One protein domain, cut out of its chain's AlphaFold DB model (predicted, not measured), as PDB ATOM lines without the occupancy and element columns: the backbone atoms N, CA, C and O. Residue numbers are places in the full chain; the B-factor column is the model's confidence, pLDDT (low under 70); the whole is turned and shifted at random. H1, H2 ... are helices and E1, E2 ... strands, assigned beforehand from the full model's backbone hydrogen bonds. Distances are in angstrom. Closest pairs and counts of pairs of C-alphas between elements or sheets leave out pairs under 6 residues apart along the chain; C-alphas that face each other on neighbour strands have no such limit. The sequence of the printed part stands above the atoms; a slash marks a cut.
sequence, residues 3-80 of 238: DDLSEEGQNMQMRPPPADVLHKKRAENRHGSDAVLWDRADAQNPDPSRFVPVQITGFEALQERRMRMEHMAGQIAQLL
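Overview. This is residues 3 to 80 of the 238 residues of the protein "Hypothetical protein" of Haptolina ericina (UniProt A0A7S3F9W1). Two short helices, H1 and H2, and a short strand, E1, make a triangle of parts in a small body, with a looping stretch, residues 3 to 18, reaching out from beside E1. Joined to this body by the link after E1, one long helix, H3, stands off to one side, with residues 58 to 64 and 66 to 80 standing free. There are 78 printed residues with three named helices and one named strand, in the order H1, H2, E1, H3, and the class is mostly helix. The whole is only just loose, close to compact, with a radius of gyration of the C-alphas of 14.3 A and spans of 40 by 31 by 19 A.

Arrangement. The printed part opens with residues 3 to 18, which hold no named element. Within them residues 7 to 8 pair with residues 14 to 15, antiparallel. Residues 3 to 4 pair, also antiparallel, with residues 51 to 52 of E1, residues 51 to 53; E1 pairs with no named strand. H1, residues 19 to 31, comes closest to E1 at the C-alphas of Arg 26 and Val 52, 6.1 A apart. H2, residues 35 to 43, is close to H1 but not clearly touching, with 1 pair of C-alphas within 8 A, the closest, Arg 30 and Trp 38, being 6.6 A apart. H1 and H2 run opposite ways at a shallow tilt of 34 degrees, only just short of steep. The closest C-alphas of H2 and E1 are those of Asp 42 and Pro 53, 6.2 A apart. H3, residues 58 to 80, is apart from H1, H2 and E1. In H1 and H2 every O i to N i+4 pair is within hydrogen-bond range, and in H3 18 of 19 are.

Along the chain. H1 begins at C-alpha 19, at (-38.849, -33.709, -29.080), and measures 18.7 A from first to last C-alpha. H2, from Ala 35 to Ala 43, measures 12.2 A. E1, from Phe 51 to Pro 53, measures 6.8 A, with C-alpha 51 at (-45.416, -40.911, -35.047). H3, from Gly 58 to Leu 80, measures 33.4 A and ends at C-alpha 80, at (-32.153, -58.830, -42.902).

Size, cuts and confidence. The two C-alphas farthest apart are those of Val 36 and Leu 80, at 40.5 A. Without the stretches that stand free, the body has 56 residues and spans 39 by 22 by 19 A. The links from H1 to H2 and from E1 to H3 are tight, and that from H2 to E1 is short; the printed part has no cut. The mean pLDDT of the printed part is 79.5, and residues 3 to 17 are under 70, while H3 has a mean of 92.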
ATOM      1  N   ASP A   3     -46.461 -40.717 -40.145       55.22
ATOM      2  CA  ASP A   3     -45.071 -40.786 -40.630       55.22
ATOM      3  C   ASP A   3     -44.126 -41.092 -39.454       55.22
ATOM      4  O   ASP A   3     -44.288 -40.526 -38.368       55.22
ATOM      5  N   ASP A   4     -43.166 -41.998 -39.675       56.12
ATOM      6  CA  ASP A   4     -42.096 -42.345 -38.726       56.12
ATOM      7  C   ASP A   4     -40.952 -41.335 -38.851       56.12
ATOM      8  O   ASP A   4     -40.486 -41.039 -39.954       56.12
ATOM      9  N   LEU A   5     -40.530 -40.780 -37.720       53.81
ATOM     10  CA  LEU A   5     -39.496 -39.751 -37.637       53.81
ATOM     11  C   LEU A   5     -38.241 -40.235 -36.905       53.81
ATOM     12  O   LEU A   5     -37.398 -39.418 -36.551       53.81
ATOM     13  N   SER A   6     -38.119 -41.540 -36.669       52.22
ATOM     14  CA  SER A   6     -36.951 -42.142 -36.023       52.22
ATOM     15  C   SER A   6     -35.667 -41.863 -36.818       52.22
ATOM     16  O   SER A   6     -35.602 -42.127 -38.016       52.22
ATOM     17  N   GLU A   7     -34.639 -41.335 -36.148       51.06
ATOM     18  CA  GLU A   7     -33.298 -41.181 -36.724       51.06
ATOM     19  C   GLU A   7     -32.442 -42.415 -36.392       51.06
ATOM     20  O   GLU A   7     -32.484 -42.942 -35.271       51.06
ATOM     21  N   GLU A   8     -31.637 -42.872 -37.360       44.81
ATOM     22  CA  GLU A   8     -30.630 -43.909 -37.131       44.81
ATOM     23  C   GLU A   8     -29.554 -43.373 -36.173       44.81
ATOM     24  O   GLU A   8     -28.710 -42.551 -36.532       44.81
ATOM     25  N   GLY A   9     -29.573 -43.828 -34.920       48.38
ATOM     26  CA  GLY A   9     -28.498 -43.537 -33.977       48.38
ATOM     27  C   GLY A   9     -27.192 -44.227 -34.386       48.38
ATOM     28  O   GLY A   9     -27.213 -45.306 -34.978       48.38
ATOM     29  N   GLN A  10     -26.049 -43.664 -33.973       46.41
ATOM     30  CA  GLN A  10     -24.678 -44.147 -34.255       46.41
ATOM     31  C   GLN A  10     -24.408 -45.639 -33.922       46.41
ATOM     32  O   GLN A  10     -23.382 -46.172 -34.328       46.41
ATOM     33  N   ASN A  11     -25.329 -46.326 -33.233       46.88
ATOM     34  CA  ASN A  11     -25.233 -47.731 -32.822       46.88
ATOM     35  C   ASN A  11     -26.327 -48.642 -33.432       46.88
ATOM     36  O   ASN A  11     -26.673 -49.650 -32.818       46.88
ATOM     37  N   MET A  12     -26.937 -48.286 -34.575       51.31
ATOM     38  CA  MET A  12     -28.091 -49.001 -35.176       51.31
ATOM     39  C   MET A  12     -29.321 -49.132 -34.249       51.31
ATOM     40  O   MET A  12     -30.250 -49.889 -34.524       51.31
ATOM     41  N   GLN A  13     -29.354 -48.388 -33.142       48.56
ATOM     42  CA  GLN A  13     -30.532 -48.262 -32.291       48.56
ATOM     43  C   GLN A  13     -31.353 -47.075 -32.794       48.56
ATOM     44  O   GLN A  13     -30.868 -45.943 -32.782       48.56
ATOM     45  N   MET A  14     -32.590 -47.343 -33.222       55.53
ATOM     46  CA  MET A  14     -33.582 -46.311 -33.532       55.53
ATOM     47  C   MET A  14     -33.824 -45.486 -32.269       55.53
ATOM     48  O   MET A  14     -34.455 -45.956 -31.316       55.53
ATOM     49  N   ARG A  15     -33.265 -44.275 -32.229       59.34
ATOM     50  CA  ARG A  15     -33.476 -43.358 -31.111       59.34
ATOM     51  C   ARG A  15     -34.748 -42.567 -31.410       59.34
ATOM     52  O   ARG A  15     -34.929 -42.156 -32.557       59.34
ATOM     53  N   PRO A  16     -35.635 -42.349 -30.419       63.03
ATOM     54  CA  PRO A  16     -36.732 -41.420 -30.622       63.03
ATOM     55  C   PRO A  16     -36.142 -40.071 -31.057       63.03
ATOM     56  O   PRO A  16     -35.140 -39.638 -30.467       63.03
ATOM     57  N   PRO A  17     -36.707 -39.438 -32.094       65.38
ATOM     58  CA  PRO A  17     -36.212 -38.158 -32.567       65.38
ATOM     59  C   PRO A  17     -36.295 -37.111 -31.449       65.38
ATOM     60  O   PRO A  17     -37.121 -37.238 -30.536       65.38
ATOM     61  N   PRO A  18     -35.456 -36.063 -31.496       75.00
ATOM     62  CA  PRO A  18     -35.518 -34.982 -30.523       75.00
ATOM     63  C   PRO A  18     -36.939 -34.409 -30.474       75.00
ATOM     64  O   PRO A  18     -37.533 -34.142 -31.523       75.00
ATOM     65  N   ALA A  19     -37.479 -34.199 -29.269       70.25
ATOM     66  CA  ALA A  19     -38.849 -33.709 -29.080       70.25
ATOM     67  C   ALA A  19     -39.123 -32.426 -29.893       70.25
ATOM     68  O   ALA A  19     -40.186 -32.280 -30.495       70.25
ATOM     69  N   ASP A  20     -38.121 -31.553 -30.013       77.25
ATOM     70  CA  ASP A  20     -38.179 -30.311 -30.788       77.25
ATOM     71  C   ASP A  20     -38.500 -30.526 -32.277       77.25
ATOM     72  O   ASP A  20     -39.188 -29.709 -32.888       77.25
ATOM     73  N   VAL A  21     -38.030 -31.625 -32.877       78.00
ATOM     74  CA  VAL A  21     -38.267 -31.952 -34.295       78.00
ATOM     75  C   VAL A  21     -39.692 -32.462 -34.494       78.00
ATOM     76  O   VAL A  21     -40.373 -32.065 -35.442       78.00
ATOM     77  N   LEU A  22     -40.173 -33.293 -33.565       76.06
ATOM     78  CA  LEU A  22     -41.545 -33.800 -33.574       76.06
ATOM     79  C   LEU A  22     -42.558 -32.668 -33.417       76.06
ATOM     80  O   LEU A  22     -43.534 -32.617 -34.161       76.06
ATOM     81  N   HIS A  23     -42.321 -31.747 -32.480       79.56
ATOM     82  CA  HIS A  23     -43.208 -30.608 -32.253       79.56
ATOM     83  C   HIS A  23     -43.279 -29.682 -33.472       79.56
ATOM     84  O   HIS A  23     -44.376 -29.258 -33.839       79.56
ATOM     85  N   LYS A  24     -42.147 -29.430 -34.147       82.62
ATOM     86  CA  LYS A  24     -42.107 -28.646 -35.394       82.62
ATOM     87  C   LYS A  24     -42.918 -29.306 -36.509       82.62
ATOM     88  O   LYS A  24     -43.835 -28.680 -37.032       82.62
ATOM     89  N   LYS A  25     -42.680 -30.591 -36.792       80.81
ATOM     90  CA  LYS A  25     -43.443 -31.329 -37.815       80.81
ATOM     91  C   LYS A  25     -44.927 -31.458 -37.479       80.81
ATOM     92  O   LYS A  25     -45.777 -31.414 -38.365       80.81
ATOM     93  N   ARG A  26     -45.262 -31.592 -36.193       82.56
ATOM     94  CA  ARG A  26     -46.650 -31.618 -35.722       82.56
ATOM     95  C   ARG A  26     -47.361 -30.296 -36.017       82.56
ATOM     96  O   ARG A  26     -48.492 -30.322 -36.495       82.56
ATOM     97  N   ALA A  27     -46.696 -29.165 -35.772       82.69
ATOM     98  CA  ALA A  27     -47.223 -27.845 -36.104       82.69
ATOM     99  C   ALA A  27     -47.385 -27.669 -37.623       82.69
ATOM    100  O   ALA A  27     -48.466 -27.306 -38.079       82.69
ATOM    101  N   GLU A  28     -46.360 -28.013 -38.408       84.31
ATOM    102  CA  GLU A  28     -46.377 -27.938 -39.877       84.31
ATOM    103  C   GLU A  28     -47.538 -28.739 -40.489       84.31
ATOM    104  O   GLU A  28     -48.324 -28.200 -41.269       84.31
ATOM    105  N   ASN A  29     -47.716 -29.997 -40.073       81.69
ATOM    106  CA  ASN A  29     -48.786 -30.857 -40.588       81.69
ATOM    107  C   ASN A  29     -50.185 -30.375 -40.182       81.69
ATOM    108  O   ASN A  29     -51.142 -30.553 -40.938       81.69
ATOM    109  N   ARG A  30     -50.320 -29.749 -39.005       82.00
ATOM    110  CA  ARG A  30     -51.589 -29.171 -38.542       82.00
ATOM    111  C   ARG A  30     -51.999 -27.959 -39.379       82.00
ATOM    112  O   ARG A  30     -53.178 -27.794 -39.657       82.00
ATOM    113  N   HIS A  31     -51.046 -27.133 -39.818       78.94
ATOM    114  CA  HIS A  31     -51.337 -25.958 -40.651       78.94
ATOM    115  C   HIS A  31     -51.856 -26.315 -42.052       78.94
ATOM    116  O   HIS A  31     -52.601 -25.534 -42.638       78.94
ATOM    117  N   GLY A  32     -51.482 -27.484 -42.582       74.50
ATOM    118  CA  GLY A  32     -51.922 -27.975 -43.891       74.50
ATOM    119  C   GLY A  32     -53.170 -28.863 -43.869       74.50
ATOM    120  O   GLY A  32     -53.519 -29.414 -44.911       74.50
ATOM    121  N   SER A  33     -53.815 -29.044 -42.710       79.19
ATOM    122  CA  SER A  33     -54.921 -29.991 -42.537       79.19
ATOM    123  C   SER A  33     -56.165 -29.390 -41.888       79.19
ATOM    124  O   SER A  33     -56.116 -28.339 -41.254       79.19
ATOM    125  N   ASP A  34     -57.308 -30.056 -42.069       86.00
ATOM    126  CA  ASP A  34     -58.539 -29.692 -41.364       86.00
ATOM    127  C   ASP A  34     -58.378 -29.969 -39.861       86.00
ATOM    128  O   ASP A  34     -58.080 -31.095 -39.453       86.00
ATOM    129  N   ALA A  35     -58.592 -28.936 -39.042       82.19
ATOM    130  CA  ALA A  35     -58.357 -28.961 -37.603       82.19
ATOM    131  C   ALA A  35     -59.135 -30.086 -36.901       82.19
ATOM    132  O   ALA A  35     -58.584 -30.768 -36.040       82.19
ATOM    133  N   VAL A  36     -60.384 -30.338 -37.312       84.25
ATOM    134  CA  VAL A  36     -61.240 -31.357 -36.678       84.25
ATOM    135  C   VAL A  36     -60.761 -32.775 -37.005       84.25
ATOM    136  O   VAL A  36     -60.744 -33.655 -36.141       84.25
ATOM    137  N   LEU A  37     -60.350 -33.010 -38.254       83.50
ATOM    138  CA  LEU A  37     -59.812 -34.301 -38.693       83.50
ATOM    139  C   LEU A  37     -58.427 -34.566 -38.096       83.50
ATOM    140  O   LEU A  37     -58.122 -35.708 -37.743       83.50
ATOM    141  N   TRP A  38     -57.612 -33.523 -37.953       86.44
ATOM    142  CA  TRP A  38     -56.283 -33.612 -37.369       86.44
ATOM    143  C   TRP A  38     -56.334 -33.932 -35.871       86.44
ATOM    144  O   TRP A  38     -55.689 -34.891 -35.447       86.44
ATOM    145  N   ASP A  39     -57.159 -33.223 -35.091       86.19
ATOM    146  CA  ASP A  39     -57.305 -33.463 -33.645       86.19
ATOM    147  C   ASP A  39     -57.796 -34.900 -33.375       86.19
ATOM    148  O   ASP A  39     -57.326 -35.582 -32.460       86.19
ATOM    149  N   ARG A  40     -58.688 -35.418 -34.233       86.88
ATOM    150  CA  ARG A  40     -59.139 -36.816 -34.173       86.88
ATOM    151  C   ARG A  40     -58.022 -37.809 -34.504       86.88
ATOM    152  O   ARG A  40     -57.960 -38.873 -33.890       86.88
ATOM    153  N   ALA A  41     -57.166 -37.497 -35.474       85.69
ATOM    154  CA  ALA A  41     -56.055 -38.358 -35.868       85.69
ATOM    155  C   ALA A  41     -54.919 -38.368 -34.832       85.69
ATOM    156  O   ALA A  41     -54.312 -39.419 -34.625       85.69
ATOM    157  N   ASP A  42     -54.656 -37.240 -34.164       86.06
ATOM    158  CA  ASP A  42     -53.678 -37.160 -33.070       86.06
ATOM    159  C   ASP A  42     -54.174 -37.934 -31.836       86.06
ATOM    160  O   ASP A  42     -53.419 -38.702 -31.241       86.06
ATOM    161  N   ALA A  43     -55.475 -37.855 -31.526       86.56
ATOM    162  CA  ALA A  43     -56.092 -38.641 -30.453       86.56
ATOM    163  C   ALA A  43     -56.057 -40.164 -30.698       86.56
ATOM    164  O   ALA A  43     -56.097 -40.942 -29.747       86.56
ATOM    165  N   GLN A  44     -55.987 -40.601 -31.960       87.19
ATOM    166  CA  GLN A  44     -55.919 -42.016 -32.354       87.19
ATOM    167  C   GLN A  44     -54.494 -42.483 -32.703       87.19
ATOM    168  O   GLN A  44     -54.321 -43.500 -33.379       87.19
ATOM    169  N   ASN A  45     -53.465 -41.751 -32.271       86.75
ATOM    170  CA  ASN A  45     -52.074 -42.097 -32.538       86.75
ATOM    171  C   ASN A  45     -51.597 -43.304 -31.708       86.75
ATOM    172  O   ASN A  45     -51.635 -43.229 -30.480       86.75
ATOM    173  N   PRO A  46     -51.127 -44.404 -32.333       86.62
ATOM    174  CA  PRO A  46     -50.654 -45.581 -31.607       86.62
ATOM    175  C   PRO A  46     -49.359 -45.334 -30.822       86.62
ATOM    176  O   PRO A  46     -49.150 -45.997 -29.809       86.62
ATOM    177  N   ASP A  47     -48.503 -44.397 -31.251       84.75
ATOM    178  CA  ASP A  47     -47.315 -43.996 -30.483       84.75
ATOM    179  C   ASP A  47     -46.967 -42.505 -30.706       84.75
ATOM    180  O   ASP A  47     -46.302 -42.147 -31.684       84.75
ATOM    181  N   PRO A  48     -47.365 -41.609 -29.782       79.12
ATOM    182  CA  PRO A  48     -47.148 -40.169 -29.910       79.12
ATOM    183  C   PRO A  48     -45.680 -39.740 -29.775       79.12
ATOM    184  O   PRO A  48     -45.380 -38.568 -30.018       79.12
ATOM    185  N   SER A  49     -44.780 -40.652 -29.386       81.06
ATOM    186  CA  SER A  49     -43.346 -40.379 -29.233       81.06
ATOM    187  C   SER A  49     -42.542 -40.550 -30.525       81.06
ATOM    188  O   SER A  49     -41.414 -40.071 -30.607       81.06
ATOM    189  N   ARG A  50     -43.106 -41.222 -31.537       78.81
ATOM    190  CA  ARG A  50     -42.415 -41.542 -32.803       78.81
ATOM    191  C   ARG A  50     -43.197 -41.135 -34.040       78.81
ATOM    192  O   ARG A  50     -42.603 -40.851 -35.076       78.81
ATOM    193  N   PHE A  51     -44.518 -41.090 -33.922       81.56
ATOM    194  CA  PHE A  51     -45.416 -40.911 -35.047       81.56
ATOM    195  C   PHE A  51     -46.117 -39.558 -35.001       81.56
ATOM    196  O   PHE A  51     -46.580 -39.110 -33.950       81.56
ATOM    197  N   VAL A  52     -46.246 -38.923 -36.167       85.69
ATOM    198  CA  VAL A  52     -47.034 -37.694 -36.349       85.69
ATOM    199  C   VAL A  52     -48.087 -37.935 -37.435       85.69
ATOM    200  O   VAL A  52     -47.756 -38.510 -38.475       85.69
ATOM    201  N   PRO A  53     -49.356 -37.528 -37.227       85.56
ATOM    202  CA  PRO A  53     -50.377 -37.626 -38.263       85.56
ATOM    203  C   PRO A  53     -49.990 -36.811 -39.502       85.56
ATOM    204  O   PRO A  53     -49.625 -35.639 -39.392       85.56
ATOM    205  N   VAL A  54     -50.115 -37.423 -40.681       84.75
ATOM    206  CA  VAL A  54     -49.944 -36.760 -41.979       84.75
ATOM    207  C   VAL A  54     -51.233 -36.899 -42.777       84.75
ATOM    208  O   VAL A  54     -51.819 -37.989 -42.853       84.75
ATOM    209  N   GLN A  55     -51.688 -35.789 -43.356       83.00
ATOM    210  CA  GLN A  55     -52.826 -35.789 -44.264       83.00
ATOM    211  C   GLN A  55     -52.379 -36.250 -45.651       83.00
ATOM    212  O   GLN A  55     -51.365 -35.802 -46.175       83.00
ATOM    213  N   ILE A  56     -53.155 -37.149 -46.250       82.69
ATOM    214  CA  ILE A  56     -52.927 -37.648 -47.605       82.69
ATOM    215  C   ILE A  56     -54.173 -37.318 -48.410       82.69
ATOM    216  O   ILE A  56     -55.263 -37.779 -48.075       82.69
ATOM    217  N   THR A  57     -54.016 -36.508 -49.452       84.44
ATOM    218  CA  THR A  57     -55.107 -36.095 -50.338       84.44
ATOM    219  C   THR A  57     -54.868 -36.614 -51.749       84.44
ATOM    220  O   THR A  57     -53.833 -36.326 -52.344       84.44
ATOM    221  N   GLY A  58     -55.843 -37.340 -52.298       90.00
ATOM    222  CA  GLY A  58     -55.797 -37.851 -53.669       90.00
ATOM    223  C   GLY A  58     -55.039 -39.174 -53.840       90.00
ATOM    224  O   GLY A  58     -54.428 -39.705 -52.912       90.00
ATOM    225  N   PHE A  59     -55.119 -39.727 -55.053       90.00
ATOM    226  CA  PHE A  59     -54.511 -41.017 -55.403       90.00
ATOM    227  C   PHE A  59     -53.003 -40.925 -55.667       90.00
ATOM    228  O   PHE A  59     -52.284 -41.880 -55.390       90.00
ATOM    229  N   GLU A  60     -52.515 -39.776 -56.136       90.12
ATOM    230  CA  GLU A  60     -51.090 -39.539 -56.397       90.12
ATOM    231  C   GLU A  60     -50.265 -39.609 -55.102       90.12
ATOM    232  O   GLU A  60     -49.321 -40.391 -55.009       90.12
ATOM    233  N   ALA A  61     -50.708 -38.931 -54.038       85.75
ATOM    234  CA  ALA A  61     -50.054 -38.985 -52.728       85.75
ATOM    235  C   ALA A  61     -50.090 -40.393 -52.089       85.75
ATOM    236  O   ALA A  61     -49.174 -40.788 -51.361       85.75
ATOM    237  N   LEU A  62     -51.132 -41.189 -52.373       89.06
ATOM    238  CA  LEU A  62     -51.187 -42.602 -51.973       89.06
ATOM    239  C   LEU A  62     -50.176 -43.451 -52.753       89.06
ATOM    240  O   LEU A  62     -49.530 -44.321 -52.164       89.06
ATOM    241  N   GLN A  63     -50.019 -43.195 -54.051       92.44
ATOM    242  CA  GLN A  63     -49.038 -43.877 -54.887       92.44
ATOM    243  C   GLN A  63     -47.608 -43.547 -54.445       92.44
ATOM    244  O   GLN A  63     -46.817 -44.464 -54.245       92.44
ATOM    245  N   GLU A  64     -47.286 -42.280 -54.186       89.00
ATOM    246  CA  GLU A  64     -45.980 -41.882 -53.641       89.00
ATOM    247  C   GLU A  64     -45.679 -42.563 -52.302       89.00
ATOM    248  O   GLU A  64     -44.569 -43.049 -52.070       89.00
ATOM    249  N   ARG A  65     -46.675 -42.653 -51.409       87.62
ATOM    250  CA  ARG A  65     -46.522 -43.383 -50.145       87.62
ATOM    251  C   ARG A  65     -46.249 -44.863 -50.385       87.62
ATOM    252  O   ARG A  65     -45.387 -45.430 -49.717       87.62
ATOM    253  N   ARG A  66     -46.966 -45.492 -51.318       91.62
ATOM    254  CA  ARG A  66     -46.731 -46.891 -51.688       91.62
ATOM    255  C   ARG A  66     -45.296 -47.098 -52.171       91.62
ATOM    256  O   ARG A  66     -44.634 -47.995 -51.664       91.62
ATOM    257  N   MET A  67     -44.796 -46.230 -53.049       92.88
ATOM    258  CA  MET A  67     -43.415 -46.297 -53.541       92.88
ATOM    259  C   MET A  67     -42.395 -46.149 -52.401       92.88
ATOM    260  O   MET A  67     -41.422 -46.899 -52.343       92.88
ATOM    261  N   ARG A  68     -42.635 -45.244 -51.440       89.31
ATOM    262  CA  ARG A  68     -41.791 -45.109 -50.236       89.31
ATOM    263  C   ARG A  68     -41.797 -46.370 -49.368       89.31
ATOM    264  O   ARG A  68     -40.741 -46.785 -48.899       89.31
ATOM    265  N   MET A  69     -42.963 -46.986 -49.168       89.38
ATOM    266  CA  MET A  69     -43.082 -48.232 -48.401       89.38
ATOM    267  C   MET A  69     -42.373 -49.396 -49.098       89.38
ATOM    268  O   MET A  69     -41.672 -50.155 -48.437       89.38
ATOM    269  N   GLU A  70     -42.506 -49.518 -50.421       94.00
ATOM    270  CA  GLU A  70     -41.808 -50.539 -51.209       94.00
ATOM    271  C   GLU A  70     -40.284 -50.348 -51.149       94.00
ATOM    272  O   GLU A  70     -39.548 -51.314 -50.946       94.00
ATOM    273  N   HIS A  71     -39.803 -49.103 -51.222       93.94
ATOM    274  CA  HIS A  71     -38.380 -48.800 -51.068       93.94
ATOM    275  C   HIS A  71     -37.849 -49.178 -49.676       93.94
ATOM    276  O   HIS A  71     -36.830 -49.862 -49.567       93.94
ATOM    277  N   MET A  72     -38.560 -48.791 -48.612       89.62
ATOM    278  CA  MET A  72     -38.192 -49.127 -47.233       89.62
ATOM    279  C   MET A  72     -38.222 -50.642 -46.989       89.62
ATOM    280  O   MET A  72     -37.305 -51.187 -46.379       89.62
ATOM    281  N   ALA A  73     -39.229 -51.347 -47.510       93.31
ATOM    282  CA  ALA A  73     -39.297 -52.805 -47.432       93.31
ATOM    283  C   ALA A  73     -38.090 -53.465 -48.119       93.31
ATOM    284  O   ALA A  73     -37.532 -54.422 -47.582       93.31
ATOM    285  N   GLY A  74     -37.645 -52.923 -49.258       94.44
ATOM    286  CA  GLY A  74     -36.424 -53.358 -49.937       94.44
ATOM    287  C   GLY A  74     -35.165 -53.177 -49.081       94.44
ATOM    288  O   GLY A  74     -34.368 -54.106 -48.960       94.44
ATOM    289  N   GLN A  75     -35.013 -52.021 -48.428       93.44
ATOM    290  CA  GLN A  75     -33.892 -51.758 -47.515       93.44
ATOM    291  C   GLN A  75     -33.898 -52.706 -46.307       93.44
ATOM    292  O   GLN A  75     -32.864 -53.279 -45.962       93.44
ATOM    293  N   ILE A  76     -35.065 -52.926 -45.693       93.19
ATOM    294  CA  ILE A  76     -35.219 -53.852 -44.563       93.19
ATOM    295  C   ILE A  76     -34.872 -55.281 -44.993       93.19
ATOM    296  O   ILE A  76     -34.140 -55.968 -44.283       93.19
ATOM    297  N   ALA A  77     -35.338 -55.727 -46.163       94.25
ATOM    298  CA  ALA A  77     -35.006 -57.048 -46.694       94.25
ATOM    299  C   ALA A  77     -33.494 -57.209 -46.919       94.25
ATOM    300  O   ALA A  77     -32.919 -58.231 -46.541       94.25
ATOM    301  N   GLN A  78     -32.830 -56.183 -47.459       95.12
ATOM    302  CA  GLN A  78     -31.379 -56.182 -47.631       95.12
ATOM    303  C   GLN A  78     -30.642 -56.247 -46.285       95.12
ATOM    304  O   GLN A  78     -29.677 -57.000 -46.151       95.12
ATOM    305  N   LEU A  79     -31.095 -55.497 -45.278       95.31
ATOM    306  CA  LEU A  79     -30.504 -55.516 -43.938       95.31
ATOM    307  C   LEU A  79     -30.708 -56.866 -43.239       95.31
ATOM    308  O   LEU A  79     -29.792 -57.367 -42.580       95.31
ATOM    309  N   LEU A  80     -31.880 -57.484 -43.403       96.06
ATOM    310  CA  LEU A  80     -32.153 -58.830 -42.902       96.06
ATOM    311  C   LEU A  80     -31.233 -59.858 -43.558       96.06
ATOM    312  O   LEU A  80     -30.667 -60.689 -42.849       96.06
TER     313      LEU A  80